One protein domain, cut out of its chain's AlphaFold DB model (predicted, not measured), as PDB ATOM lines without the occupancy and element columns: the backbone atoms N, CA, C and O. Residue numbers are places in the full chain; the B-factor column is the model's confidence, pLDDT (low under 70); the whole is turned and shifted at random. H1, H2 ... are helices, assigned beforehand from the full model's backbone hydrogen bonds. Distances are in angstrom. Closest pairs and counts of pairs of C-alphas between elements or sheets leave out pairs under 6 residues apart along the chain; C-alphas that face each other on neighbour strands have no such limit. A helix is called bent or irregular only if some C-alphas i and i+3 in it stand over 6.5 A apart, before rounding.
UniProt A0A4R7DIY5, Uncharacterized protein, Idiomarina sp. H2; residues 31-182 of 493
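Overview. This is residues 31 to 182 of the 493 residues of an uncharacterized protein of Idiomarina sp. H2 (UniProt A0A4R7DIY5). A long helix, H1, reaches out as an arm from a compact body of crossed helices, and its residues 31 to 44 stick out free. In the body H3 is the core: H2, H4 and H6 each cross it, with H4 on the side opposite H6, while the short H5 and H7 pack on it and H8, near the last printed residues, touches no helix. The printed part has 152 residues with eight named helices, H1 to H8 in order, and no named strand; its class is all helix. The whole is compact, with a radius of gyration of the C-alphas of 16.3 A, and spans 50 by 36 by 32 A; the body without residues 31 to 44, which stand free, spans 38 by 35 by 33 A.

Along the chain. Find C-alpha 31 at (-17.219, -53.941, -10.099); from there H1, residues 31 to 62, runs 45.4 A to C-alpha 62 at (-36.166, -12.780, -7.061). H2, residues 66 to 86, covers 30.4 A; it is neither bent nor irregular, but only just: C-alphas 77 and 80 are 6.3 A apart. H3, residues 98 to 119, covers 31.9 A. Then come H4, residues 127 to 135, H5, residues 139 to 142, and H6, residues 146 to 162, which is 24.4 A long. H7 is residues 167 to 170, and H8, residues 175 to 180, ends at C-alpha 180, (-29.341, -34.140, 6.181).

Arrangement. Start at Val 62: H1 and H2 touch only at the corner, and only just, with 3 pairs of C-alphas within 8 A, the closest being Val 62 and Ala 69 at 5.2 A. Residues 55 to 59 of H1 only just touch H7, also with 3 pairs; the closest C-alphas are His 55 and Leu 169, 5.2 A. H8 is close to H1 but not clearly touching, with C-alphas 52 and 178 closest at 7.8 A, a shallow tilt of 15 degrees, opposite ways. Now look at H3, the hub, which touches five helices. Its residues 111 to 116 touch residues 152 to 156 of H6, about perpendicular at 90 degrees, the closest C-alphas being Val 112 and His 156 at 5.4 A. Residues 79 to 83 of H2 touch residues 104 to 108 of H3 at 80 degrees, about perpendicular, with C-alphas 83 and 104 closest at 6.7 A. Residues 106 to 114 of H3 touch H4 at 71 degrees, only just about perpendicular, with C-alphas 110 and 133 closest at 5.6 A. H3 also touches H5, closest at C-alphas 111 and 140, 5.8 A, and H7, closest at C-alphas 105 and 168, 6.8 A. H1 and H3 are apart. In H1, H3, H4, H6 and H8 every O i to N i+4 pair is within hydrogen-bond range; in H2 15 of 17 are, and H5 and H7 are too short for such a pair.

Size, cuts and confidence. The two C-alphas farthest apart, Glu 31 and Glu 66, are 52.4 A from each other. The printed part has no cut, and the long link is H2 to H3, 11 residues. The mean pLDDT of the printed part is 70.3; look for values under 70 at residues 31 to 69, 123 to 124, 127 and 160 to 182.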
ATOM      1  N   GLU A  31     -18.008 -55.160  -9.845       38.72
ATOM      2  CA  GLU A  31     -17.219 -53.941 -10.099       38.72
ATOM      3  C   GLU A  31     -18.048 -52.893 -10.848       38.72
ATOM      4  O   GLU A  31     -18.074 -51.728 -10.444       38.72
ATOM      5  N   ASN A  32     -18.837 -53.319 -11.840       43.62
ATOM      6  CA  ASN A  32     -19.756 -52.436 -12.560       43.62
ATOM      7  C   ASN A  32     -20.870 -51.890 -11.658       43.62
ATOM      8  O   ASN A  32     -21.236 -50.727 -11.788       43.62
ATOM      9  N   THR A  33     -21.392 -52.663 -10.697       49.88
ATOM     10  CA  THR A  33     -22.379 -52.123  -9.742       49.88
ATOM     11  C   THR A  33     -21.762 -51.141  -8.758       49.88
ATOM     12  O   THR A  33     -22.447 -50.207  -8.343       49.88
ATOM     13  N   LYS A  34     -20.489 -51.298  -8.382       46.91
ATOM     14  CA  LYS A  34     -19.792 -50.320  -7.541       46.91
ATOM     15  C   LYS A  34     -19.493 -49.032  -8.303       46.91
ATOM     16  O   LYS A  34     -19.794 -47.959  -7.788       46.91
ATOM     17  N   GLU A  35     -18.974 -49.124  -9.524       44.41
ATOM     18  CA  GLU A  35     -18.729 -47.958 -10.381       44.41
ATOM     19  C   GLU A  35     -20.024 -47.238 -10.758       44.41
ATOM     20  O   GLU A  35     -20.076 -46.009 -10.732       44.41
ATOM     21  N   TRP A  36     -21.097 -47.984 -11.021       44.69
ATOM     22  CA  TRP A  36     -22.414 -47.425 -11.305       44.69
ATOM     23  C   TRP A  36     -23.042 -46.774 -10.069       44.69
ATOM     24  O   TRP A  36     -23.529 -45.650 -10.160       44.69
ATOM     25  N   LYS A  37     -22.942 -47.392  -8.882       44.81
ATOM     26  CA  LYS A  37     -23.350 -46.760  -7.612       44.81
ATOM     27  C   LYS A  37     -22.533 -45.507  -7.314       44.81
ATOM     28  O   LYS A  37     -23.092 -44.513  -6.852       44.81
ATOM     29  N   GLU A  38     -21.227 -45.525  -7.575       45.78
ATOM     30  CA  GLU A  38     -20.382 -44.337  -7.465       45.78
ATOM     31  C   GLU A  38     -20.828 -43.265  -8.464       45.78
ATOM     32  O   GLU A  38     -21.005 -42.118  -8.068       45.78
ATOM     33  N   PHE A  39     -21.086 -43.612  -9.724       43.72
ATOM     34  CA  PHE A  39     -21.589 -42.692 -10.744       43.72
ATOM     35  C   PHE A  39     -22.946 -42.076 -10.370       43.72
ATOM     36  O   PHE A  39     -23.098 -40.855 -10.434       43.72
ATOM     37  N   GLU A  40     -23.908 -42.877  -9.912       43.38
ATOM     38  CA  GLU A  40     -25.205 -42.393  -9.428       43.38
ATOM     39  C   GLU A  40     -25.054 -41.480  -8.211       43.38
ATOM     40  O   GLU A  40     -25.663 -40.412  -8.158       43.38
ATOM     41  N   THR A  41     -24.186 -41.847  -7.268       44.62
ATOM     42  CA  THR A  41     -23.883 -41.036  -6.083       44.62
ATOM     43  C   THR A  41     -23.260 -39.695  -6.481       44.62
ATOM     44  O   THR A  41     -23.654 -38.641  -5.983       44.62
ATOM     45  N   LYS A  42     -22.318 -39.700  -7.432       45.34
ATOM     46  CA  LYS A  42     -21.699 -38.484  -7.976       45.34
ATOM     47  C   LYS A  42     -22.720 -37.595  -8.686       45.34
ATOM     48  O   LYS A  42     -22.756 -36.391  -8.435       45.34
ATOM     49  N   ARG A  43     -23.573 -38.180  -9.531       47.59
ATOM     50  CA  ARG A  43     -24.654 -37.479 -10.240       47.59
ATOM     51  C   ARG A  43     -25.672 -36.891  -9.260       47.59
ATOM     52  O   ARG A  43     -26.098 -35.752  -9.439       47.59
ATOM     53  N   PHE A  44     -26.008 -37.624  -8.200       47.47
ATOM     54  CA  PHE A  44     -26.858 -37.147  -7.113       47.47
ATOM     55  C   PHE A  44     -26.260 -35.909  -6.432       47.47
ATOM     56  O   PHE A  44     -26.928 -34.879  -6.360       47.47
ATOM     57  N   TYR A  45     -24.992 -35.959  -6.005       47.38
ATOM     58  CA  TYR A  45     -24.338 -34.818  -5.354       47.38
ATOM     59  C   TYR A  45     -24.195 -33.602  -6.272       47.38
ATOM     60  O   TYR A  45     -24.367 -32.473  -5.814       47.38
ATOM     61  N   LEU A  46     -23.922 -33.815  -7.561       48.09
ATOM     62  CA  LEU A  46     -23.866 -32.743  -8.554       48.09
ATOM     63  C   LEU A  46     -25.216 -32.028  -8.676       48.09
ATOM     64  O   LEU A  46     -25.280 -30.801  -8.599       48.09
ATOM     65  N   ASN A  47     -26.296 -32.793  -8.829       48.31
ATOM     66  CA  ASN A  47     -27.647 -32.249  -8.943       48.31
ATOM     67  C   ASN A  47     -28.088 -31.557  -7.650       48.31
ATOM     68  O   ASN A  47     -28.701 -30.495  -7.695       48.31
ATOM     69  N   TRP A  48     -27.716 -32.117  -6.500       50.16
ATOM     70  CA  TRP A  48     -27.983 -31.528  -5.194       50.16
ATOM     71  C   TRP A  48     -27.244 -30.205  -4.974       50.16
ATOM     72  O   TRP A  48     -27.830 -29.237  -4.492       50.16
ATOM     73  N   TRP A  49     -25.963 -30.133  -5.341       49.94
ATOM     74  CA  TRP A  49     -25.183 -28.907  -5.207       49.94
ATOM     75  C   TRP A  49     -25.705 -27.809  -6.134       49.94
ATOM     76  O   TRP A  49     -25.892 -26.680  -5.683       49.94
ATOM     77  N   ARG A  50     -26.021 -28.151  -7.393       51.19
ATOM     78  CA  ARG A  50     -26.686 -27.236  -8.336       51.19
ATOM     79  C   ARG A  50     -27.999 -26.724  -7.763       51.19
ATOM     80  O   ARG A  50     -28.209 -25.521  -7.728       51.19
ATOM     81  N   TYR A  51     -28.824 -27.621  -7.229       53.62
ATOM     82  CA  TYR A  51     -30.059 -27.250  -6.554       53.62
ATOM     83  C   TYR A  51     -29.813 -26.267  -5.399       53.62
ATOM     84  O   TYR A  51     -30.409 -25.201  -5.379       53.62
ATOM     85  N   GLN A  52     -28.908 -26.570  -4.465       52.94
ATOM     86  CA  GLN A  52     -28.643 -25.720  -3.295       52.94
ATOM     87  C   GLN A  52     -28.065 -24.352  -3.663       52.94
ATOM     88  O   GLN A  52     -28.454 -23.339  -3.079       52.94
ATOM     89  N   TYR A  53     -27.128 -24.321  -4.609       52.69
ATOM     90  CA  TYR A  53     -26.528 -23.084  -5.089       52.69
ATOM     91  C   TYR A  53     -27.589 -22.224  -5.771       52.69
ATOM     92  O   TYR A  53     -27.860 -21.102  -5.340       52.69
ATOM     93  N   SER A  54     -28.268 -22.782  -6.767       54.78
ATOM     94  CA  SER A  54     -29.254 -22.038  -7.530       54.78
ATOM     95  C   SER A  54     -30.468 -21.649  -6.692       54.78
ATOM     96  O   SER A  54     -30.921 -20.525  -6.812       54.78
ATOM     97  N   HIS A  55     -30.930 -22.482  -5.756       56.69
ATOM     98  CA  HIS A  55     -32.012 -22.135  -4.826       56.69
ATOM     99  C   HIS A  55     -31.711 -20.872  -4.018       56.69
ATOM    100  O   HIS A  55     -32.558 -19.987  -3.890       56.69
ATOM    101  N   ARG A  56     -30.501 -20.777  -3.455       56.34
ATOM    102  CA  ARG A  56     -30.090 -19.635  -2.627       56.34
ATOM    103  C   ARG A  56     -29.954 -18.366  -3.455       56.34
ATOM    104  O   ARG A  56     -30.375 -17.300  -3.012       56.34
ATOM    105  N   HIS A  57     -29.361 -18.487  -4.638       51.75
ATOM    106  CA  HIS A  57     -29.081 -17.342  -5.493       51.75
ATOM    107  C   HIS A  57     -30.320 -16.853  -6.238       51.75
ATOM    108  O   HIS A  57     -30.580 -15.656  -6.198       51.75
ATOM    109  N   PHE A  58     -31.129 -17.760  -6.783       59.75
ATOM    110  CA  PHE A  58     -32.397 -17.443  -7.434       59.75
ATOM    111  C   PHE A  58     -33.350 -16.742  -6.469       59.75
ATOM    112  O   PHE A  58     -33.860 -15.677  -6.777       59.75
ATOM    113  N   ARG A  59     -33.508 -17.240  -5.234       60.88
ATOM    114  CA  ARG A  59     -34.319 -16.534  -4.228       60.88
ATOM    115  C   ARG A  59     -33.791 -15.150  -3.897       60.88
ATOM    116  O   ARG A  59     -34.573 -14.220  -3.762       60.88
ATOM    117  N   ALA A  60     -32.479 -15.006  -3.738       57.25
ATOM    118  CA  ALA A  60     -31.890 -13.700  -3.473       57.25
ATOM    119  C   ALA A  60     -32.042 -12.743  -4.666       57.25
ATOM    120  O   ALA A  60     -32.067 -11.536  -4.468       57.25
ATOM    121  N   GLU A  61     -32.080 -13.255  -5.893       56.66
ATOM    122  CA  GLU A  61     -32.306 -12.487  -7.118       56.66
ATOM    123  C   GLU A  61     -33.777 -12.089  -7.281       56.66
ATOM    124  O   GLU A  61     -34.046 -10.905  -7.449       56.66
ATOM    125  N   VAL A  62     -34.712 -13.024  -7.091       58.91
ATOM    126  CA  VAL A  62     -36.166 -12.780  -7.061       58.91
ATOM    127  C   VAL A  62     -36.516 -11.734  -6.006       58.91
ATOM    128  O   VAL A  62     -37.154 -10.741  -6.313       58.91
ATOM    129  N   LEU A  63     -36.012 -11.865  -4.774       57.56
ATOM    130  CA  LEU A  63     -36.251 -10.868  -3.718       57.56
ATOM    131  C   LEU A  63     -35.673  -9.476  -4.033       57.56
ATOM    132  O   LEU A  63     -35.981  -8.516  -3.331       57.56
ATOM    133  N   ARG A  64     -34.790  -9.364  -5.034       58.31
ATOM    134  CA  ARG A  64     -34.192  -8.102  -5.486       58.31
ATOM    135  C   ARG A  64     -34.833  -7.556  -6.765       58.31
ATOM    136  O   ARG A  64     -34.529  -6.418  -7.116       58.31
ATOM    137  N   ASN A  65     -35.669  -8.335  -7.449       64.75
ATOM    138  CA  ASN A  65     -36.326  -7.954  -8.691       64.75
ATOM    139  C   ASN A  65     -37.848  -8.026  -8.508       64.75
ATOM    140  O   ASN A  65     -38.408  -9.114  -8.432       64.75
ATOM    141  N   GLU A  66     -38.488  -6.859  -8.412       69.88
ATOM    142  CA  GLU A  66     -39.920  -6.734  -8.107       69.88
ATOM    143  C   GLU A  66     -40.801  -7.431  -9.157       69.88
ATOM    144  O   GLU A  66     -41.689  -8.183  -8.773       69.88
ATOM    145  N   ASP A  67     -40.487  -7.298 -10.451       68.00
ATOM    146  CA  ASP A  67     -41.271  -7.911 -11.535       68.00
ATOM    147  C   ASP A  67     -41.226  -9.454 -11.462       68.00
ATOM    148  O   ASP A  67     -42.247 -10.132 -11.524       68.00
ATOM    149  N   LEU A  68     -40.038 -10.028 -11.232       65.19
ATOM    150  CA  LEU A  68     -39.875 -11.480 -11.063       65.19
ATOM    151  C   LEU A  68     -40.484 -12.003  -9.756       65.19
ATOM    152  O   LEU A  68     -40.859 -13.174  -9.676       65.19
ATOM    153  N   ALA A  69     -40.542 -11.173  -8.713       67.94
ATOM    154  CA  ALA A  69     -41.194 -11.535  -7.461       67.94
ATOM    155  C   ALA A  69     -42.707 -11.682  -7.645       67.94
ATOM    156  O   ALA A  69     -43.280 -12.631  -7.110       67.94
ATOM    157  N   GLU A  70     -43.330 -10.808  -8.440       74.88
ATOM    158  CA  GLU A  70     -44.755 -10.894  -8.768       74.88
ATOM    159  C   GLU A  70     -45.087 -12.187  -9.528       74.88
ATOM    160  O   GLU A  70     -45.995 -12.913  -9.118       74.88
ATOM    161  N   ASP A  71     -44.301 -12.541 -10.549       74.06
ATOM    162  CA  ASP A  71     -44.484 -13.785 -11.313       74.06
ATOM    163  C   ASP A  71     -44.343 -15.037 -10.425       74.06
ATOM    164  O   ASP A  71     -45.106 -16.006 -10.531       74.06
ATOM    165  N   VAL A  72     -43.369 -15.026  -9.507       73.19
ATOM    166  CA  VAL A  72     -43.145 -16.118  -8.548       73.19
ATOM    167  C   VAL A  72     -44.300 -16.238  -7.556       73.19
ATOM    168  O   VAL A  72     -44.751 -17.355  -7.280       73.19
ATOM    169  N   ASP A  73     -44.783 -15.121  -7.019       75.75
ATOM    170  CA  ASP A  73     -45.906 -15.107  -6.086       75.75
ATOM    171  C   ASP A  73     -47.198 -15.570  -6.773       75.75
ATOM    172  O   ASP A  73     -47.955 -16.363  -6.199       75.75
ATOM    173  N   GLU A  74     -47.418 -15.172  -8.029       81.56
ATOM    174  CA  GLU A  74     -48.538 -15.653  -8.836       81.56
ATOM    175  C   GLU A  74     -48.473 -17.177  -9.011       81.56
ATOM    176  O   GLU A  74     -49.450 -17.878  -8.730       81.56
ATOM    177  N   LEU A  75     -47.311 -17.725  -9.386       79.06
ATOM    178  CA  LEU A  75     -47.109 -19.171  -9.529       79.06
ATOM    179  C   LEU A  75     -47.307 -19.929  -8.211       79.06
ATOM    180  O   LEU A  75     -47.883 -21.022  -8.203       79.06
ATOM    181  N   LEU A  76     -46.862 -19.359  -7.089       76.31
ATOM    182  CA  LEU A  76     -47.035 -19.947  -5.759       76.31
ATOM    183  C   LEU A  76     -48.498 -20.013  -5.318       76.31
ATOM    184  O   LEU A  76     -48.865 -20.908  -4.552       76.31
ATOM    185  N   ILE A  77     -49.337 -19.102  -5.803       81.81
ATOM    186  CA  ILE A  77     -50.784 -19.129  -5.579       81.81
ATOM    187  C   ILE A  77     -51.457 -20.098  -6.557       81.81
ATOM    188  O   ILE A  77     -52.341 -20.868  -6.167       81.81
ATOM    189  N   TYR A  78     -51.025 -20.075  -7.815       86.56
ATOM    190  CA  TYR A  78     -51.646 -20.786  -8.921       86.56
ATOM    191  C   TYR A  78     -51.405 -22.306  -8.881       86.56
ATOM    192  O   TYR A  78     -52.361 -23.085  -8.915       86.56
ATOM    193  N   LEU A  79     -50.153 -22.757  -8.750       85.38
ATOM    194  CA  LEU A  79     -49.802 -24.181  -8.860       85.38
ATOM    195  C   LEU A  79     -50.508 -25.075  -7.824       85.38
ATOM    196  O   LEU A  79     -50.959 -26.163  -8.195       85.38
ATOM    197  N   PRO A  80     -50.668 -24.670  -6.546       87.44
ATOM    198  CA  PRO A  80     -51.461 -25.436  -5.588       87.44
ATOM    199  C   PRO A  80     -52.928 -25.595  -6.005       87.44
ATOM    200  O   PRO A  80     -53.520 -26.651  -5.785       87.44
ATOM    201  N   CYS A  81     -53.520 -24.566  -6.621       88.19
ATOM    202  CA  CYS A  81     -54.896 -24.615  -7.115       88.19
ATOM    203  C   CYS A  81     -55.028 -25.585  -8.295       88.19
ATOM    204  O   CYS A  81     -55.952 -26.401  -8.307       88.19
ATOM    205  N   LEU A  82     -54.076 -25.556  -9.235       89.38
ATOM    206  CA  LEU A  82     -54.010 -26.517 -10.339       89.38
ATOM    207  C   LEU A  82     -53.870 -27.956  -9.814       89.38
ATOM    208  O   LEU A  82     -54.616 -28.852 -10.218       89.38
ATOM    209  N   PHE A  83     -52.966 -28.172  -8.855       90.00
ATOM    210  CA  PHE A  83     -52.750 -29.475  -8.230       90.00
ATOM    211  C   PHE A  83     -54.015 -30.018  -7.554       90.00
ATOM    212  O   PHE A  83     -54.401 -31.165  -7.782       90.00
ATOM    213  N   GLU A  84     -54.697 -29.197  -6.753       88.81
ATOM    214  CA  GLU A  84     -55.935 -29.576  -6.062       88.81
ATOM    215  C   GLU A  84     -57.109 -29.794  -7.026       88.81
ATOM    216  O   GLU A  84     -57.963 -30.653  -6.777       88.81
ATOM    217  N   GLY A  85     -57.147 -29.050  -8.136       88.06
ATOM    218  CA  GLY A  85     -58.141 -29.199  -9.196       88.06
ATOM    219  C   GLY A  85     -58.008 -30.524  -9.945       88.06
ATOM    220  O   GLY A  85     -58.996 -31.242 -10.125       88.06
ATOM    221  N   LEU A  86     -56.779 -30.883 -10.325       86.69
ATOM    222  CA  LEU A  86     -56.488 -32.093 -11.101       86.69
ATOM    223  C   LEU A  86     -56.352 -33.350 -10.235       86.69
ATOM    224  O   LEU A  86     -56.618 -34.460 -10.702       86.69
ATOM    225  N   SER A  87     -56.007 -33.193  -8.958       85.38
ATOM    226  CA  SER A  87     -55.867 -34.285  -7.995       85.38
ATOM    227  C   SER A  87     -56.849 -34.124  -6.833       85.38
ATOM    228  O   SER A  87     -56.456 -33.823  -5.707       85.38
ATOM    229  N   LYS A  88     -58.138 -34.397  -7.089       82.00
ATOM    230  CA  LYS A  88     -59.262 -34.191  -6.144       82.00
ATOM    231  C   LYS A  88     -59.030 -34.713  -4.718       82.00
ATOM    232  O   LYS A  88     -59.563 -34.136  -3.776       82.00
ATOM    233  N   GLN A  89     -58.233 -35.771  -4.545       85.12
ATOM    234  CA  GLN A  89     -57.872 -36.329  -3.232       85.12
ATOM    235  C   GLN A  89     -57.110 -35.351  -2.315       85.12
ATOM    236  O   GLN A  89     -57.055 -35.563  -1.108       85.12
ATOM    237  N   TRP A  90     -56.519 -34.295  -2.878       87.12
ATOM    238  CA  TRP A  90     -55.770 -33.272  -2.147       87.12
ATOM    239  C   TRP A  90     -56.575 -31.998  -1.887       87.12
ATOM    240  O   TRP A  90     -56.084 -31.091  -1.217       87.12
ATOM    241  N   LYS A  91     -57.822 -31.922  -2.366       87.06
ATOM    242  CA  LYS A  91     -58.681 -30.757  -2.153       87.06
ATOM    243  C   LYS A  91     -58.947 -30.561  -0.658       87.06
ATOM    244  O   LYS A  91     -59.480 -31.449   0.003       87.06
ATOM    245  N   GLY A  92     -58.578 -29.393  -0.128       82.25
ATOM    246  CA  GLY A  92     -58.723 -29.069   1.297       82.25
ATOM    247  C   GLY A  92     -57.702 -29.748   2.218       82.25
ATOM    248  O   GLY A  92     -57.843 -29.681   3.439       82.25
ATOM    249  N   ALA A  93     -56.674 -30.402   1.666       85.38
ATOM    250  CA  ALA A  93     -55.584 -30.948   2.462       85.38
ATOM    251  C   ALA A  93     -54.743 -29.826   3.096       85.38
ATOM    252  O   ALA A  93     -54.617 -28.724   2.565       85.38
ATOM    253  N   ASN A  94     -54.120 -30.118   4.241       84.44
ATOM    254  CA  ASN A  94     -53.198 -29.181   4.875       84.44
ATOM    255  C   ASN A  94     -51.953 -28.994   3.990       84.44
ATOM    256  O   ASN A  94     -51.085 -29.875   3.953       84.44
ATOM    257  N   ARG A  95     -51.858 -27.829   3.334       81.50
ATOM    258  CA  ARG A  95     -50.761 -27.461   2.423       81.50
ATOM    259  C   ARG A  95     -49.380 -27.457   3.085       81.50
ATOM    260  O   ARG A  95     -48.380 -27.654   2.411       81.50
ATOM    261  N   ASN A  96     -49.323 -27.307   4.410       77.44
ATOM    262  CA  ASN A  96     -48.075 -27.340   5.176       77.44
ATOM    263  C   ASN A  96     -47.679 -28.753   5.626       77.44
ATOM    264  O   ASN A  96     -46.644 -28.933   6.264       77.44
ATOM    265  N   SER A  97     -48.506 -29.767   5.360       80.44
ATOM    266  CA  SER A  97     -48.135 -31.140   5.689       80.44
ATOM    267  C   SER A  97     -47.047 -31.635   4.737       80.44
ATOM    268  O   SER A  97     -47.149 -31.464   3.523       80.44
ATOM    269  N   GLN A  98     -46.040 -32.327   5.277       75.94
ATOM    270  CA  GLN A  98     -44.969 -32.916   4.466       75.94
ATOM    271  C   GLN A  98     -45.525 -33.810   3.350       75.94
ATOM    272  O   GLN A  98     -45.038 -33.798   2.228       75.94
ATOM    273  N   LYS A  99     -46.601 -34.547   3.651       82.38
ATOM    274  CA  LYS A  99     -47.279 -35.425   2.695       82.38
ATOM    275  C   LYS A  99     -47.840 -34.653   1.491       82.38
ATOM    276  O   LYS A  99     -47.724 -35.140   0.371       82.38
ATOM    277  N   TYR A 100     -48.438 -33.480   1.723       86.00
ATOM    278  CA  TYR A 100     -48.929 -32.606   0.655       86.00
ATOM    279  C   TYR A 100     -47.767 -32.040  -0.157       86.00
ATOM    280  O   TYR A 100     -47.776 -32.164  -1.374       86.00
ATOM    281  N   LEU A 101     -46.751 -31.480   0.511       79.69
ATOM    282  CA  LEU A 101     -45.603 -30.862  -0.158       79.69
ATOM    283  C   LEU A 101     -44.869 -31.854  -1.064       79.69
ATOM    284  O   LEU A 101     -44.587 -31.531  -2.213       79.69
ATOM    285  N   THR A 102     -44.631 -33.083  -0.596       80.62
ATOM    286  CA  THR A 102     -44.032 -34.136  -1.426       80.62
ATOM    287  C   THR A 102     -44.875 -34.418  -2.669       80.62
ATOM    288  O   THR A 102     -44.343 -34.413  -3.774       80.62
ATOM    289  N   ALA A 103     -46.186 -34.628  -2.509       85.00
ATOM    290  CA  ALA A 103     -47.070 -34.941  -3.631       85.00
ATOM    291  C   ALA A 103     -47.228 -33.766  -4.611       85.00
ATOM    292  O   ALA A 103     -47.323 -33.984  -5.816       85.00
ATOM    293  N   PHE A 104     -47.228 -32.536  -4.099       85.88
ATOM    294  CA  PHE A 104     -47.245 -31.309  -4.886       85.88
ATOM    295  C   PHE A 104     -45.977 -31.183  -5.739       85.88
ATOM    296  O   PHE A 104     -46.072 -31.003  -6.947       85.88
ATOM    297  N   PHE A 105     -44.790 -31.352  -5.148       83.56
ATOM    298  CA  PHE A 105     -43.535 -31.279  -5.901       83.56
ATOM    299  C   PHE A 105     -43.409 -32.390  -6.946       83.56
ATOM    300  O   PHE A 105     -42.963 -32.131  -8.061       83.56
ATOM    301  N   GLU A 106     -43.813 -33.617  -6.616       85.69
ATOM    302  CA  GLU A 106     -43.872 -34.721  -7.581       85.69
ATOM    303  C   GLU A 106     -44.788 -34.391  -8.768       85.69
ATOM    304  O   GLU A 106     -44.394 -34.586  -9.918       85.69
ATOM    305  N   PHE A 107     -45.973 -33.846  -8.488       88.69
ATOM    306  CA  PHE A 107     -46.939 -33.447  -9.506       88.69
ATOM    307  C   PHE A 107     -46.396 -32.349 -10.424       88.69
ATOM    308  O   PHE A 107     -46.466 -32.480 -11.644       88.69
ATOM    309  N   THR A 108     -45.812 -31.285  -9.875       86.62
ATOM    310  CA  THR A 108     -45.317 -30.185 -10.712       86.62
ATOM    311  C   THR A 108     -44.079 -30.593 -11.512       86.62
ATOM    312  O   THR A 108     -43.950 -30.213 -12.671       86.62
ATOM    313  N   ASN A 109     -43.200 -31.435 -10.954       84.25
ATOM    314  CA  ASN A 109     -42.085 -32.014 -11.715       84.25
ATOM    315  C   ASN A 109     -42.584 -32.872 -12.882       84.25
ATOM    316  O   ASN A 109     -42.004 -32.844 -13.964       84.25
ATOM    317  N   CYS A 110     -43.669 -33.619 -12.668       87.69
ATOM    318  CA  CYS A 110     -44.320 -34.366 -13.729       87.69
ATOM    319  C   CYS A 110     -44.856 -33.443 -14.833       87.69
ATOM    320  O   CYS A 110     -44.673 -33.770 -15.999       87.69
ATOM    321  N   LEU A 111     -45.485 -32.311 -14.496       90.38
ATOM    322  CA  LEU A 111     -45.991 -31.366 -15.499       90.38
ATOM    323  C   LEU A 111     -44.871 -30.820 -16.387       90.38
ATOM    324  O   LEU A 111     -44.972 -30.906 -17.609       90.38
ATOM    325  N   VAL A 112     -43.786 -30.333 -15.777       89.38
ATOM    326  CA  VAL A 112     -42.627 -29.793 -16.507       89.38
ATOM    327  C   VAL A 112     -41.998 -30.859 -17.405       89.38
ATOM    328  O   VAL A 112     -41.684 -30.591 -18.562       89.38
ATOM    329  N   TYR A 113     -41.855 -32.088 -16.902       86.69
ATOM    330  CA  TYR A 113     -41.317 -33.205 -17.678       86.69
ATOM    331  C   TYR A 113     -42.218 -33.607 -18.853       86.69
ATOM    332  O   TYR A 113     -41.738 -33.772 -19.972       86.69
ATOM    333  N   SER A 114     -43.523 -33.765 -18.616       89.81
ATOM    334  CA  SER A 114     -44.480 -34.105 -19.672       89.81
ATOM    335  C   SER A 114     -44.506 -33.041 -20.762       89.81
ATOM    336  O   SER A 114     -44.577 -33.390 -21.937       89.81
ATOM    337  N   PHE A 115     -44.416 -31.765 -20.374       91.69
ATOM    338  CA  PHE A 115     -44.376 -30.657 -21.317       91.69
ATOM    339  C   PHE A 115     -43.090 -30.712 -22.136       91.69
ATOM    340  O   PHE A 115     -43.160 -30.739 -23.359       91.69
ATOM    341  N   HIS A 116     -41.937 -30.880 -21.476       86.62
ATOM    342  CA  HIS A 116     -40.646 -31.052 -22.144       86.62
ATOM    343  C   HIS A 116     -40.697 -32.135 -23.223       86.62
ATOM    344  O   HIS A 116     -40.328 -31.870 -24.356       86.62
ATOM    345  N   LYS A 117     -41.234 -33.322 -22.913       86.31
ATOM    346  CA  LYS A 117     -41.360 -34.411 -23.895       86.31
ATOM    347  C   LYS A 117     -42.261 -34.096 -25.087       86.31
ATOM    348  O   LYS A 117     -42.117 -34.740 -26.121       86.31
ATOM    349  N   GLN A 118     -43.234 -33.200 -24.932       87.38
ATOM    350  CA  GLN A 118     -44.083 -32.776 -26.044       87.38
ATOM    351  C   GLN A 118     -43.379 -31.755 -26.944       87.38
ATOM    352  O   GLN A 118     -43.606 -31.783 -28.153       87.38
ATOM    353  N   VAL A 119     -42.551 -30.869 -26.374       85.38
ATOM    354  CA  VAL A 119     -41.942 -29.746 -27.111       85.38
ATOM    355  C   VAL A 119     -40.513 -30.017 -27.597       85.38
ATOM    356  O   VAL A 119     -40.182 -29.704 -28.739       85.38
ATOM    357  N   GLU A 120     -39.680 -30.656 -26.778       75.19
ATOM    358  CA  GLU A 120     -38.288 -30.987 -27.069       75.19
ATOM    359  C   GLU A 120     -38.239 -32.442 -27.552       75.19
ATOM    360  O   GLU A 120     -38.241 -33.393 -26.775       75.19
ATOM    361  N   ASN A 121     -38.225 -32.652 -28.869       73.50
ATOM    362  CA  ASN A 121     -38.062 -33.984 -29.472       73.50
ATOM    363  C   ASN A 121     -36.599 -34.474 -29.385       73.50
ATOM    364  O   ASN A 121     -36.039 -34.981 -30.356       73.50
ATOM    365  N   ASP A 122     -35.955 -34.294 -28.234       71.38
ATOM    366  CA  ASP A 122     -34.542 -34.600 -27.994       71.38
ATOM    367  C   ASP A 122     -34.301 -36.063 -27.569       71.38
ATOM    368  O   ASP A 122     -33.160 -36.515 -27.450       71.38
ATOM    369  N   GLY A 123     -35.385 -36.822 -27.373       68.00
ATOM    370  CA  GLY A 123     -35.349 -38.213 -26.933       68.00
ATOM    371  C   GLY A 123     -35.093 -38.380 -25.433       68.00
ATOM    372  O   GLY A 123     -34.842 -39.505 -24.988       68.00
ATOM    373  N   PHE A 124     -35.157 -37.307 -24.640       67.00
ATOM    374  CA  PHE A 124     -35.001 -37.369 -23.195       67.00
ATOM    375  C   PHE A 124     -36.115 -38.212 -22.557       67.00
ATOM    376  O   PHE A 124     -37.310 -37.936 -22.679       67.00
ATOM    377  N   CYS A 125     -35.707 -39.273 -21.860       70.81
ATOM    378  CA  CYS A 125     -36.603 -40.187 -21.169       70.81
ATOM    379  C   CYS A 125     -35.971 -40.612 -19.841       70.81
ATOM    380  O   CYS A 125     -34.926 -41.268 -19.818       70.81
ATOM    381  N   ASP A 126     -36.594 -40.229 -18.727       70.62
ATOM    382  CA  ASP A 126     -36.130 -40.574 -17.385       70.62
ATOM    383  C   ASP A 126     -37.149 -41.507 -16.705       70.62
ATOM    384  O   ASP A 126     -38.283 -41.087 -16.441       70.62
ATOM    385  N   PRO A 127     -36.774 -42.756 -16.364       63.16
ATOM    386  CA  PRO A 127     -37.693 -43.735 -15.781       63.16
ATOM    387  C   PRO A 127     -38.397 -43.260 -14.503       63.16
ATOM    388  O   PRO A 127     -39.523 -43.676 -14.220       63.16
ATOM    389  N   LYS A 128     -37.757 -42.382 -13.717       74.31
ATOM    390  CA  LYS A 128     -38.353 -41.832 -12.498       74.31
ATOM    391  C   LYS A 128     -39.491 -40.878 -12.841       74.31
ATOM    392  O   LYS A 128     -40.547 -40.960 -12.216       74.31
ATOM    393  N   TYR A 129     -39.292 -39.986 -13.811       78.38
ATOM    394  CA  TYR A 129     -40.342 -39.058 -14.222       78.38
ATOM    395  C   TYR A 129     -41.458 -39.774 -14.985       78.38
ATOM    396  O   TYR A 129     -42.617 -39.506 -14.692       78.38
ATOM    397  N   GLU A 130     -41.148 -40.765 -15.826       82.12
ATOM    398  CA  GLU A 130     -42.162 -41.637 -16.448       82.12
ATOM    399  C   GLU A 130     -43.054 -42.321 -15.396       82.12
ATOM    400  O   GLU A 130     -44.282 -42.317 -15.495       82.12
ATOM    401  N   SER A 131     -42.457 -42.846 -14.319       78.50
ATOM    402  CA  SER A 131     -43.217 -43.435 -13.210       78.50
ATOM    403  C   SER A 131     -44.114 -42.414 -12.501       78.50
ATOM    404  O   SER A 131     -45.255 -42.732 -12.155       78.50
ATOM    405  N   LEU A 132     -43.636 -41.179 -12.309       81.31
ATOM    406  CA  LEU A 132     -44.439 -40.099 -11.730       81.31
ATOM    407  C   LEU A 132     -45.601 -39.695 -12.647       81.31
ATOM    408  O   LEU A 132     -46.708 -39.476 -12.153       81.31
ATOM    409  N   VAL A 133     -45.384 -39.669 -13.962       82.06
ATOM    410  CA  VAL A 133     -46.428 -39.383 -14.957       82.06
ATOM    411  C   VAL A 133     -47.562 -40.392 -14.848       82.06
ATOM    412  O   VAL A 133     -48.722 -40.001 -14.698       82.06
ATOM    413  N   LEU A 134     -47.234 -41.682 -14.778       84.12
ATOM    414  CA  LEU A 134     -48.222 -42.741 -14.570       84.12
ATOM    415  C   LEU A 134     -48.906 -42.640 -13.200       84.12
ATOM    416  O   LEU A 134     -50.129 -42.742 -13.110       84.12
ATOM    417  N   LYS A 135     -48.143 -42.381 -12.128       84.94
ATOM    418  CA  LYS A 135     -48.662 -42.231 -10.755       84.94
ATOM    419  C   LYS A 135     -49.711 -41.121 -10.646       84.94
ATOM    420  O   LYS A 135     -50.703 -41.287  -9.938       84.94
ATOM    421  N   HIS A 136     -49.497 -39.999 -11.330       84.00
ATOM    422  CA  HIS A 136     -50.432 -38.868 -11.360       84.00
ATOM    423  C   HIS A 136     -51.451 -38.955 -12.518       84.00
ATOM    424  O   HIS A 136     -52.331 -38.098 -12.655       84.00
ATOM    425  N   GLY A 137     -51.387 -40.030 -13.308       84.38
ATOM    426  CA  GLY A 137     -52.288 -40.341 -14.410       84.38
ATOM    427  C   GLY A 137     -52.236 -39.301 -15.521       84.38
ATOM    428  O   GLY A 137     -53.278 -38.729 -15.823       84.38
ATOM    429  N   ASN A 138     -51.049 -39.023 -16.060       84.94
ATOM    430  CA  ASN A 138     -50.804 -38.079 -17.156       84.94
ATOM    431  C   ASN A 138     -51.425 -36.693 -16.900       84.94
ATOM    432  O   ASN A 138     -52.371 -36.289 -17.577       84.94
ATOM    433  N   PRO A 139     -50.949 -35.947 -15.890       85.00
ATOM    434  CA  PRO A 139     -51.601 -34.711 -15.474       85.00
ATOM    435  C   PRO A 139     -51.649 -33.642 -16.574       85.00
ATOM    436  O   PRO A 139     -52.627 -32.904 -16.620       85.00
ATOM    437  N   LEU A 140     -50.666 -33.603 -17.483       88.56
ATOM    438  CA  LEU A 140     -50.654 -32.665 -18.609       88.56
ATOM    439  C   LEU A 140     -51.798 -32.920 -19.606       88.56
ATOM    440  O   LEU A 140     -52.402 -31.971 -20.082       88.56
ATOM    441  N   GLU A 141     -52.171 -34.182 -19.858       87.75
ATOM    442  CA  GLU A 141     -53.281 -34.537 -20.766       87.75
ATOM    443  C   GLU A 141     -54.653 -34.094 -20.237       87.75
ATOM    444  O   GLU A 141     -55.636 -34.065 -20.972       87.75
ATOM    445  N   LYS A 142     -54.739 -33.779 -18.940       87.19
ATOM    446  CA  LYS A 142     -55.969 -33.313 -18.286       87.19
ATOM    447  C   LYS A 142     -56.099 -31.790 -18.303       87.19
ATOM    448  O   LYS A 142     -57.118 -31.270 -17.843       87.19
ATOM    449  N   ILE A 143     -55.067 -31.088 -18.766       88.44
ATOM    450  CA  ILE A 143     -55.049 -29.637 -18.865       88.44
ATOM    451  C   ILE A 143     -55.614 -29.253 -20.224       88.44
ATOM    452  O   ILE A 143     -55.029 -29.532 -21.264       88.44
ATOM    453  N   ASN A 144     -56.779 -28.612 -20.190       81.38
ATOM    454  CA  ASN A 144     -57.541 -28.290 -21.395       81.38
ATOM    455  C   ASN A 144     -57.571 -26.790 -21.701       81.38
ATOM    456  O   ASN A 144     -58.091 -26.398 -22.743       81.38
ATOM    457  N   ASN A 145     -57.104 -25.942 -20.781       87.44
ATOM    458  CA  ASN A 145     -57.100 -24.500 -20.982       87.44
ATOM    459  C   ASN A 145     -55.682 -24.019 -21.330       87.44
ATOM    460  O   ASN A 145     -54.691 -24.570 -20.858       87.44
ATOM    461  N   GLN A 146     -55.613 -22.997 -22.181       80.94
ATOM    462  CA  GLN A 146     -54.350 -22.461 -22.688       80.94
ATOM    463  C   GLN A 146     -53.533 -21.758 -21.596       80.94
ATOM    464  O   GLN A 146     -52.314 -21.860 -21.577       80.94
ATOM    465  N   PHE A 147     -54.208 -21.092 -20.659       82.25
ATOM    466  CA  PHE A 147     -53.570 -20.356 -19.569       82.25
ATOM    467  C   PHE A 147     -52.708 -21.261 -18.673       82.25
ATOM    468  O   PHE A 147     -51.591 -20.912 -18.303       82.25
ATOM    469  N   ASP A 148     -53.203 -22.453 -18.353       87.38
ATOM    470  CA  ASP A 148     -52.483 -23.436 -17.552       87.38
ATOM    471  C   ASP A 148     -51.245 -23.957 -18.295       87.38
ATOM    472  O   ASP A 148     -50.203 -24.180 -17.680       87.38
ATOM    473  N   ILE A 149     -51.347 -24.118 -19.620       88.69
ATOM    474  CA  ILE A 149     -50.222 -24.517 -20.471       88.69
ATOM    475  C   ILE A 149     -49.146 -23.428 -20.489       88.69
ATOM    476  O   ILE A 149     -47.984 -23.755 -20.282       88.69
ATOM    477  N   GLU A 150     -49.516 -22.152 -20.627       87.56
ATOM    478  CA  GLU A 150     -48.571 -21.020 -20.590       87.56
ATOM    479  C   GLU A 150     -47.795 -20.961 -19.261       87.56
ATOM    480  O   GLU A 150     -46.585 -20.742 -19.237       87.56
ATOM    481  N   LYS A 151     -48.460 -21.219 -18.126       86.00
ATOM    482  CA  LYS A 151     -47.779 -21.272 -16.820       86.00
ATOM    483  C   LYS A 151     -46.838 -22.476 -16.691       86.00
ATOM    484  O   LYS A 151     -45.847 -22.397 -15.964       86.00
ATOM    485  N   ILE A 152     -47.122 -23.589 -17.368       89.00
ATOM    486  CA  ILE A 152     -46.234 -24.763 -17.404       89.00
ATOM    487  C   ILE A 152     -45.042 -24.524 -18.329       89.00
ATOM    488  O   ILE A 152     -43.924 -24.875 -17.955       89.00
ATOM    489  N   GLU A 153     -45.270 -23.907 -19.486       89.12
ATOM    490  CA  GLU A 153     -44.231 -23.463 -20.419       89.12
ATOM    491  C   GLU A 153     -43.235 -22.545 -19.707       89.12
ATOM    492  O   GLU A 153     -42.043 -22.826 -19.692       89.12
ATOM    493  N   PHE A 154     -43.726 -21.559 -18.958       85.69
ATOM    494  CA  PHE A 154     -42.876 -20.679 -18.157       85.69
ATOM    495  C   PHE A 154     -41.988 -21.432 -17.145       85.69
ATOM    496  O   PHE A 154     -40.799 -21.147 -16.993       85.69
ATOM    497  N   LEU A 155     -42.535 -22.438 -16.449       84.00
ATOM    498  CA  LEU A 155     -41.754 -23.279 -15.529       84.00
ATOM    499  C   LEU A 155     -40.723 -24.153 -16.254       84.00
ATOM    500  O   LEU A 155     -39.666 -24.461 -15.686       84.00
ATOM    501  N   HIS A 156     -41.049 -24.605 -17.463       86.62
ATOM    502  CA  HIS A 156     -40.150 -25.365 -18.320       86.62
ATOM    503  C   HIS A 156     -38.997 -24.494 -18.807       86.62
ATOM    504  O   HIS A 156     -37.852 -24.876 -18.567       86.62
ATOM    505  N   ASP A 157     -39.274 -23.309 -19.346       82.06
ATOM    506  CA  ASP A 157     -38.263 -22.365 -19.822       82.06
ATOM    507  C   ASP A 157     -37.262 -22.033 -18.719       82.06
ATOM    508  O   ASP A 157     -36.052 -22.134 -18.913       82.06
ATOM    509  N   TRP A 158     -37.750 -21.757 -17.509       76.56
ATOM    510  CA  TRP A 158     -36.886 -21.540 -16.351       76.56
ATOM    511  C   TRP A 158     -36.087 -22.792 -15.980       76.56
ATOM    512  O   TRP A 158     -34.901 -22.722 -15.655       76.56
ATOM    513  N   THR A 159     -36.699 -23.972 -16.050       74.38
ATOM    514  CA  THR A 159     -35.984 -25.230 -15.799       74.38
ATOM    515  C   THR A 159     -34.854 -25.454 -16.815       74.38
ATOM    516  O   THR A 159     -33.774 -25.919 -16.436       74.38
ATOM    517  N   VAL A 160     -35.071 -25.095 -18.084       66.31
ATOM    518  CA  VAL A 160     -34.079 -25.180 -19.166       66.31
ATOM    519  C   VAL A 160     -32.988 -24.124 -18.996       66.31
ATOM    520  O   VAL A 160     -31.803 -24.467 -19.012       66.31
ATOM    521  N   GLU A 161     -33.366 -22.865 -18.777       68.31
ATOM    522  CA  GLU A 161     -32.456 -21.727 -18.615       68.31
ATOM    523  C   GLU A 161     -31.452 -21.972 -17.486       68.31
ATOM    524  O   GLU A 161     -30.242 -21.777 -17.651       68.31
ATOM    525  N   TYR A 162     -31.953 -22.450 -16.349       58.84
ATOM    526  CA  TYR A 162     -31.151 -22.632 -15.150       58.84
ATOM    527  C   TYR A 162     -30.546 -24.042 -15.023       58.84
ATOM    528  O   TYR A 162     -29.635 -24.257 -14.216       58.84
ATOM    529  N   GLY A 163     -30.983 -25.005 -15.840       53.03
ATOM    530  CA  GLY A 163     -30.411 -26.353 -15.918       53.03
ATOM    531  C   GLY A 163     -30.723 -27.259 -14.719       53.03
ATOM    532  O   GLY A 163     -29.969 -28.198 -14.435       53.03
ATOM    533  N   PHE A 164     -31.801 -26.971 -13.988       59.38
ATOM    534  CA  PHE A 164     -32.362 -27.802 -12.919       59.38
ATOM    535  C   PHE A 164     -33.845 -27.447 -12.714       59.38
ATOM    536  O   PHE A 164     -34.287 -26.367 -13.085       59.38
ATOM    537  N   LEU A 165     -34.617 -28.345 -12.090       66.19
ATOM    538  CA  LEU A 165     -36.048 -28.130 -11.838       66.19
ATOM    539  C   LEU A 165     -36.286 -26.893 -10.969       66.19
ATOM    540  O   LEU A 165     -35.840 -26.853  -9.820       66.19
ATOM    541  N   ILE A 166     -37.037 -25.924 -11.492       67.56
ATOM    542  CA  ILE A 166     -37.270 -24.653 -10.795       67.56
ATOM    543  C   ILE A 166     -38.311 -24.767  -9.673       67.56
ATOM    544  O   ILE A 166     -38.258 -24.040  -8.682       67.56
ATOM    545  N   VAL A 167     -39.223 -25.735  -9.780       64.94
ATOM    546  CA  VAL A 167     -40.354 -25.941  -8.860       64.94
ATOM    547  C   VAL A 167     -39.945 -25.947  -7.379       64.94
ATOM    548  O   VAL A 167     -40.579 -25.248  -6.584       64.94
ATOM    549  N   PRO A 168     -38.898 -26.679  -6.944       62.84
ATOM    550  CA  PRO A 168     -38.550 -26.720  -5.533       62.84
ATOM    551  C   PRO A 168     -37.828 -25.438  -5.067       62.84
ATOM    552  O   PRO A 168     -37.618 -25.268  -3.868       62.84
ATOM    553  N   LEU A 169     -37.494 -24.499  -5.970       61.88
ATOM    554  CA  LEU A 169     -37.019 -23.158  -5.601       61.88
ATOM    555  C   LEU A 169     -38.126 -22.240  -5.087       61.88
ATOM    556  O   LEU A 169     -37.874 -21.363  -4.250       61.88
ATOM    557  N   LEU A 170     -39.349 -22.473  -5.560       61.88
ATOM    558  CA  LEU A 170     -40.516 -21.674  -5.215       61.88
ATOM    559  C   LEU A 170     -40.925 -21.926  -3.743       61.88
ATOM    560  O   LEU A 170     -41.270 -20.997  -3.016       61.88
ATOM    561  N   GLY A 171     -40.774 -23.154  -3.227       58.53
ATOM    562  CA  GLY A 171     -41.105 -23.518  -1.835       58.53
ATOM    563  C   GLY A 171     -40.063 -23.086  -0.790       58.53
ATOM    564  O   GLY A 171     -38.874 -22.995  -1.093       58.53
ATOM    565  N   LYS A 172     -40.467 -22.769   0.458       50.66
ATOM    566  CA  LYS A 172     -39.525 -22.410   1.549       50.66
ATOM    567  C   LYS A 172     -38.551 -23.559   1.827       50.66
ATOM    568  O   LYS A 172     -38.987 -24.681   2.059       50.66
ATOM    569  N   THR A 173     -37.247 -23.271   1.852       47.06
ATOM    570  CA  THR A 173     -36.218 -24.241   2.253       47.06
ATOM    571  C   THR A 173     -36.483 -24.765   3.652       47.06
ATOM    572  O   THR A 173     -36.468 -23.996   4.615       47.06
ATOM    573  N   ASP A 174     -36.614 -26.081   3.767       45.06
ATOM    574  CA  ASP A 174     -36.367 -26.759   5.025       45.06
ATOM    575  C   ASP A 174     -34.848 -26.878   5.218       45.06
ATOM    576  O   ASP A 174     -34.133 -27.560   4.470       45.06
ATOM    577  N   ALA A 175     -34.338 -26.151   6.211       36.56
ATOM    578  CA  ALA A 175     -32.939 -26.214   6.601       36.56
ATOM    579  C   ALA A 175     -32.551 -27.630   7.063       36.56
ATOM    580  O   ALA A 175     -31.398 -28.017   6.879       36.56
ATOM    581  N   SER A 176     -33.501 -28.414   7.595       40.03
ATOM    582  CA  SER A 176     -33.272 -29.797   8.021       40.03
ATOM    583  C   SER A 176     -33.011 -30.715   6.821       40.03
ATOM    584  O   SER A 176     -31.953 -31.332   6.755       40.03
ATOM    585  N   ALA A 177     -33.859 -30.670   5.788       40.47
ATOM    586  CA  ALA A 177     -33.664 -31.424   4.547       40.47
ATOM    587  C   ALA A 177     -32.366 -31.039   3.810       40.47
ATOM    588  O   ALA A 177     -31.717 -31.873   3.180       40.47
ATOM    589  N   SER A 178     -31.961 -29.767   3.906       37.75
ATOM    590  CA  SER A 178     -30.724 -29.278   3.287       37.75
ATOM    591  C   SER A 178     -29.460 -29.723   4.034       37.75
ATOM    592  O   SER A 178     -28.400 -29.865   3.428       37.75
ATOM    593  N   TRP A 179     -29.577 -29.932   5.345       33.81
ATOM    594  CA  TRP A 179     -28.513 -30.363   6.249       33.81
ATOM    595  C   TRP A 179     -28.299 -31.883   6.211       33.81
ATOM    596  O   TRP A 179     -27.160 -32.342   6.140       33.81
ATOM    597  N   GLU A 180     -29.380 -32.667   6.177       34.91
ATOM    598  CA  GLU A 180     -29.341 -34.140   6.181       34.91
ATOM    599  C   GLU A 180     -28.673 -34.740   4.930       34.91
ATOM    600  O   GLU A 180     -28.054 -35.795   5.004       34.91
ATOM    601  N   ALA A 181     -28.677 -34.043   3.791       34.84
ATOM    602  CA  ALA A 181     -28.011 -34.505   2.567       34.84
ATOM    603  C   ALA A 181     -26.466 -34.472   2.625       34.84
ATOM    604  O   ALA A 181     -25.798 -35.140   1.832       34.84
ATOM    605  N   PHE A 182     -25.883 -33.705   3.556       33.09
ATOM    606  CA  PHE A 182     -24.432 -33.651   3.800       33.09
ATOM    607  C   PHE A 182     -23.996 -34.535   4.973       33.09
ATOM    608  O   PHE A 182     -22.801 -34.732   5.195       33.09
TER     609      PHE A 182